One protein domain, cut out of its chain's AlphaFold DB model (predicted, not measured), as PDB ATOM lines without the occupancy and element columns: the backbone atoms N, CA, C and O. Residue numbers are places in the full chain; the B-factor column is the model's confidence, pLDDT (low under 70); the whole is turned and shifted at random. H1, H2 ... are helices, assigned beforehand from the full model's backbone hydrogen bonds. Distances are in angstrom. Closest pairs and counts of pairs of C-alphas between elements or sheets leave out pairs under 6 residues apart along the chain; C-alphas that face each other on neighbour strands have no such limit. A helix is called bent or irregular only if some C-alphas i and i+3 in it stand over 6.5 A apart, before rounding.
ATOM      1  N   PRO A  28      35.829  -0.931 -33.088       76.94
ATOM      2  CA  PRO A  28      34.439  -1.164 -33.468       76.94
ATOM      3  C   PRO A  28      33.797  -2.302 -32.664       76.94
ATOM      4  O   PRO A  28      34.460  -3.274 -32.294       76.94
ATOM      5  N   ASP A  29      32.484  -2.227 -32.446       78.88
ATOM      6  CA  ASP A  29      31.748  -3.204 -31.629       78.88
ATOM      7  C   ASP A  29      31.822  -4.639 -32.168       78.88
ATOM      8  O   ASP A  29      31.797  -5.591 -31.390       78.88
ATOM      9  N   CYS A  30      31.950  -4.823 -33.486       81.00
ATOM     10  CA  CYS A  30      32.147  -6.148 -34.075       81.00
ATOM     11  C   CYS A  30      33.506  -6.764 -33.703       81.00
ATOM     12  O   CYS A  30      33.563  -7.960 -33.436       81.00
ATOM     13  N   PHE A  31      34.570  -5.961 -33.589       82.31
ATOM     14  CA  PHE A  31      35.903  -6.429 -33.185       82.31
ATOM     15  C   PHE A  31      35.939  -6.774 -31.698       82.31
ATOM     16  O   PHE A  31      36.544  -7.766 -31.308       82.31
ATOM     17  N   LYS A  32      35.218  -6.007 -30.873       81.44
ATOM     18  CA  LYS A  32      35.053  -6.301 -29.442       81.44
ATOM     19  C   LYS A  32      34.323  -7.625 -29.218       81.44
ATOM     20  O   LYS A  32      34.752  -8.425 -28.395       81.44
ATOM     21  N   LYS A  33      33.241  -7.867 -29.967       82.62
ATOM     22  CA  LYS A  33      32.451  -9.109 -29.878       82.62
ATOM     23  C   LYS A  33      33.239 -10.342 -30.318       82.62
ATOM     24  O   LYS A  33      33.066 -11.391 -29.717       82.62
ATOM     25  N   GLN A  34      34.089 -10.197 -31.331       82.06
ATOM     26  CA  GLN A  34      34.912 -11.282 -31.873       82.06
ATOM     27  C   GLN A  34      36.305 -11.374 -31.224       82.06
ATOM     28  O   GLN A  34      37.159 -12.093 -31.724       82.06
ATOM     29  N   GLN A  35      36.548 -10.636 -30.130       81.56
ATOM     30  CA  GLN A  35      37.828 -10.608 -29.404       81.56
ATOM     31  C   GLN A  35      39.050 -10.355 -30.309       81.56
ATOM     32  O   GLN A  35      40.119 -10.928 -30.131       81.56
ATOM     33  N   ILE A  36      38.897  -9.467 -31.294       82.62
ATOM     34  CA  ILE A  36      39.978  -9.103 -32.211       82.62
ATOM     35  C   ILE A  36      40.786  -7.950 -31.602       82.62
ATOM     36  O   ILE A  36      40.311  -6.812 -31.520       82.62
ATOM     37  N   ASP A  37      42.031  -8.227 -31.213       78.50
ATOM     38  CA  ASP A  37      42.957  -7.255 -30.603       78.50
ATOM     39  C   ASP A  37      43.755  -6.410 -31.608       78.50
ATOM     40  O   ASP A  37      44.496  -5.510 -31.213       78.50
ATOM     41  N   LYS A  38      43.573  -6.629 -32.918       79.31
ATOM     42  CA  LYS A  38      44.219  -5.821 -33.963       79.31
ATOM     43  C   LYS A  38      43.744  -4.354 -33.878       79.31
ATOM     44  O   LYS A  38      42.551  -4.097 -34.071       79.31
ATOM     45  N   PRO A  39      44.643  -3.374 -33.645       80.25
ATOM     46  CA  PRO A  39      44.281  -1.963 -33.719       80.25
ATOM     47  C   PRO A  39      43.979  -1.570 -35.170       80.25
ATOM     48  O   PRO A  39      44.750  -1.880 -36.078       80.25
ATOM     49  N   ILE A  40      42.856  -0.879 -35.382       83.38
ATOM     50  CA  ILE A  40      42.438  -0.389 -36.701       83.38
ATOM     51  C   ILE A  40      42.878   1.075 -36.838       83.38
ATOM     52  O   ILE A  40      42.397   1.912 -36.066       83.38
ATOM     53  N   PRO A  41      43.749   1.422 -37.801       85.69
ATOM     54  CA  PRO A  41      44.202   2.795 -38.009       85.69
ATOM     55  C   PRO A  41      43.131   3.629 -38.737       85.69
ATOM     56  O   PRO A  41      43.285   3.997 -39.899       85.69
ATOM     57  N   VAL A  42      42.021   3.930 -38.051       86.06
ATOM     58  CA  VAL A  42      40.833   4.593 -38.631       86.06
ATOM     59  C   VAL A  42      41.182   5.925 -39.303       86.06
ATOM     60  O   VAL A  42      40.765   6.166 -40.432       86.06
ATOM     61  N   GLU A  43      41.989   6.766 -38.651       87.38
ATOM     62  CA  GLU A  43      42.383   8.080 -39.184       87.38
ATOM     63  C   GLU A  43      43.198   7.985 -40.482       87.38
ATOM     64  O   GLU A  43      43.112   8.875 -41.329       87.38
ATOM     65  N   SER A  44      43.977   6.913 -40.654       86.94
ATOM     66  CA  SER A  44      44.742   6.661 -41.879       86.94
ATOM     67  C   SER A  44      43.854   6.082 -42.981       86.94
ATOM     68  O   SER A  44      43.911   6.543 -44.121       86.94
ATOM     69  N   LEU A  45      42.964   5.144 -42.637       88.38
ATOM     70  CA  LEU A  45      42.017   4.547 -43.586       88.38
ATOM     71  C   LEU A  45      41.061   5.591 -44.177       88.38
ATOM     72  O   LEU A  45      40.822   5.593 -45.384       88.38
ATOM     73  N   MET A  46      40.591   6.541 -43.360       90.00
ATOM     74  CA  MET A  46      39.720   7.642 -43.799       90.00
ATOM     75  C   MET A  46      40.361   8.567 -44.842       90.00
ATOM     76  O   MET A  46      39.642   9.249 -45.568       90.00
ATOM     77  N   LYS A  47      41.696   8.606 -44.933       92.38
ATOM     78  CA  LYS A  47      42.419   9.413 -45.930       92.38
ATOM     79  C   LYS A  47      42.510   8.727 -47.295       92.38
ATOM     80  O   LYS A  47      43.083   9.308 -48.212       92.38
ATOM     81  N   CYS A  48      41.991   7.502 -47.431       87.44
ATOM     82  CA  CYS A  48      42.007   6.716 -48.668       87.44
ATOM     83  C   CYS A  48      43.411   6.525 -49.274       87.44
ATOM     84  O   CYS A  48      43.559   6.337 -50.479       87.44
ATOM     85  N   LYS A  49      44.464   6.560 -48.446       92.88
ATOM     86  CA  LYS A  49      45.830   6.313 -48.909       92.88
ATOM     87  C   LYS A  49      45.988   4.831 -49.259       92.88
ATOM     88  O   LYS A  49      45.588   3.965 -48.482       92.88
ATOM     89  N   MET A  50      46.589   4.542 -50.413       90.62
ATOM     90  CA  MET A  50      46.724   3.176 -50.937       90.62
ATOM     91  C   MET A  50      47.441   2.231 -49.963       90.62
ATOM     92  O   MET A  50      46.970   1.126 -49.737       90.62
ATOM     93  N   GLN A  51      48.543   2.686 -49.358       93.56
ATOM     94  CA  GLN A  51      49.370   1.884 -48.446       93.56
ATOM     95  C   GLN A  51      48.575   1.387 -47.227       93.56
ATOM     96  O   GLN A  51      48.507   0.187 -46.984       93.56
ATOM     97  N   ASP A  52      47.890   2.294 -46.523       90.75
ATOM     98  CA  ASP A  52      47.142   1.956 -45.305       90.75
ATOM     99  C   ASP A  52      45.935   1.046 -45.601       90.75
ATOM    100  O   ASP A  52      45.625   0.132 -44.837       90.75
ATOM    101  N   ASN A  53      45.251   1.277 -46.731       93.31
ATOM    102  CA  ASN A  53      44.104   0.461 -47.137       93.31
ATOM    103  C   ASN A  53      44.525  -0.935 -47.604       93.31
ATOM    104  O   ASN A  53      43.858  -1.913 -47.269       93.31
ATOM    105  N   LEU A  54      45.632  -1.042 -48.342       94.25
ATOM    106  CA  LEU A  54      46.152  -2.324 -48.805       94.25
ATOM    107  C   LEU A  54      46.623  -3.189 -47.629       94.25
ATOM    108  O   LEU A  54      46.241  -4.355 -47.558       94.25
ATOM    109  N   GLU A  55      47.370  -2.619 -46.678       91.94
ATOM    110  CA  GLU A  55      47.816  -3.339 -45.476       91.94
ATOM    111  C   GLU A  55      46.620  -3.858 -44.657       91.94
ATOM    112  O   GLU A  55      46.599  -5.007 -44.202       91.94
ATOM    113  N   PHE A  56      45.573  -3.041 -44.510       92.94
ATOM    114  CA  PHE A  56      44.360  -3.459 -43.814       92.94
ATOM    115  C   PHE A  56      43.619  -4.587 -44.549       92.94
ATOM    116  O   PHE A  56      43.220  -5.564 -43.913       92.94
ATOM    117  N   LEU A  57      43.468  -4.500 -45.875       93.81
ATOM    118  CA  LEU A  57      42.806  -5.539 -46.677       93.81
ATOM    119  C   LEU A  57      43.562  -6.871 -46.660       93.81
ATOM    120  O   LEU A  57      42.933  -7.924 -46.548       93.81
ATOM    121  N   GLN A  58      44.895  -6.838 -46.711       92.94
ATOM    122  CA  GLN A  58      45.728  -8.037 -46.579       92.94
ATOM    123  C   GLN A  58      45.473  -8.746 -45.246       92.94
ATOM    124  O   GLN A  58      45.306  -9.969 -45.200       92.94
ATOM    125  N   TRP A  59      45.382  -7.980 -44.157       93.25
ATOM    126  CA  TRP A  59      45.040  -8.538 -42.853       93.25
ATOM    127  C   TRP A  59      43.612  -9.107 -42.820       93.25
ATOM    128  O   TRP A  59      43.426 -10.216 -42.316       93.25
ATOM    129  N   VAL A  60      42.620  -8.410 -43.393       92.81
ATOM    130  CA  VAL A  60      41.232  -8.907 -43.470       92.81
ATOM    131  C   VAL A  60      41.157 -10.223 -44.242       92.81
ATOM    132  O   VAL A  60      40.478 -11.140 -43.782       92.81
ATOM    133  N   LYS A  61      41.873 -10.356 -45.367       91.94
ATOM    134  CA  LYS A  61      41.923 -11.607 -46.142       91.94
ATOM    135  C   LYS A  61      42.488 -12.753 -45.310       91.94
ATOM    136  O   LYS A  61      41.864 -13.803 -45.220       91.94
ATOM    137  N   ARG A  62      43.619 -12.530 -44.636       89.50
ATOM    138  CA  ARG A  62      44.216 -13.542 -43.756       89.50
ATOM    139  C   ARG A  62      43.279 -13.932 -42.612       89.50
ATOM    140  O   ARG A  62      43.166 -15.109 -42.293       89.50
ATOM    141  N   TYR A  63      42.608 -12.958 -41.997       89.81
ATOM    142  CA  TYR A  63      41.622 -13.228 -40.952       89.81
ATOM    143  C   TYR A  63      40.439 -14.038 -41.496       89.81
ATOM    144  O   TYR A  63      40.004 -14.981 -40.843       89.81
ATOM    145  N   TRP A  64      39.940 -13.703 -42.687       89.12
ATOM    146  CA  TRP A  64      38.863 -14.439 -43.345       89.12
ATOM    147  C   TRP A  64      39.244 -15.901 -43.572       89.12
ATOM    148  O   TRP A  64      38.539 -16.786 -43.102       89.12
ATOM    149  N   ASP A  65      40.399 -16.155 -44.183       88.50
ATOM    150  CA  ASP A  65      40.854 -17.512 -44.507       88.50
ATOM    151  C   ASP A  65      41.009 -18.406 -43.275       88.50
ATOM    152  O   ASP A  65      40.777 -19.605 -43.336       88.50
ATOM    153  N   MET A  66      41.391 -17.819 -42.139       88.50
ATOM    154  CA  MET A  66      41.574 -18.556 -40.888       88.50
ATOM    155  C   MET A  66      40.263 -18.840 -40.142       88.50
ATOM    156  O   MET A  66      40.245 -19.719 -39.284       88.50
ATOM    157  N   ASN A  67      39.197 -18.074 -40.397       85.62
ATOM    158  CA  ASN A  67      37.978 -18.085 -39.579       85.62
ATOM    159  C   ASN A  67      36.702 -18.406 -40.374       85.62
ATOM    160  O   ASN A  67      35.624 -18.454 -39.779       85.62
ATOM    161  N   PHE A  68      36.781 -18.578 -41.696       83.50
ATOM    162  CA  PHE A  68      35.608 -18.809 -42.532       83.50
ATOM    163  C   PHE A  68      35.207 -20.296 -42.562       83.50
ATOM    164  O   PHE A  68      36.016 -21.127 -42.962       83.50
TER     165      PHE A  68
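This is residues 28 to 68 of the 200 residues of an uncharacterized protein of Candidatus Bathyarchaeota archaeon (UniProt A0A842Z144). The model is a flat, open U: one limb is the long helix H3, and the other is a chain stretch with the short helix H1 near one end and the short helix H2 at the other. From H1 the backbone runs through the drawn-out residues 34 to 41 to H2, turns at residues 46 to 49, and H3 then folds back along the U; residues 46 to 51 stick out at the turn. The printed part has 41 residues with three named helices, in the order H1, H2, H3, and no named strand; its class is all helix. It is only just loose, close to compact, with a radius of gyration of the C-alphas of 11.0 A, and the C-alphas span 27 by 21 by 11 A.

The printed part begins at Pro 28. H1 covers residues 29 to 33, five residues, 6.2 A from first to last C-alpha, and begins with C-alpha 29 at (31.748, -3.204, -31.629). Eight residues lie between it and H2, which covers residues 42 to 45, four residues and 5.1 A, with C-alpha 42 at (40.833, 4.593, -38.631). H3, the longest helix, covers residues 50 to 67, 18 residues, and measures 25.6 A from first to last C-alpha. It ends with C-alpha 67 at (37.978, -18.085, -39.579), and Phe 68 follows.

H1 touches no helix. It is apart from H2 and apart from H3. H2 and H3 only just touch, with 3 pairs of C-alphas within 8 A, and only at the corner by their link. Their closest C-alphas, those of Leu 45 and Asn 53, are 5.8 A apart. H3 touches H2 with residues 52 to 53 alone, and the two centres are 14.4 A apart. In H1 and H3 every O i to N i+4 pair is within hydrogen-bond range; H2 is too short for such a pair, but its one O i to N i+3 pair is within range. No helix is bent or irregular.

The two C-alphas farthest apart in the domain, those of Lys 47 and Phe 68, are 29.2 A apart, while the first and last printed C-alphas, those of Pro 28 and Phe 68, are 19.9 A apart. The printed part has no cut. The link from H1 to H2 is short, the one from H2 to H3 is tight, and no link is long. Residues 46 to 51, of which 50 to 51 belong to H3, stand free. The mean pLDDT of the printed part is 87.2, with 81 for H1 and 91 for H3, and no printed residue is under 70.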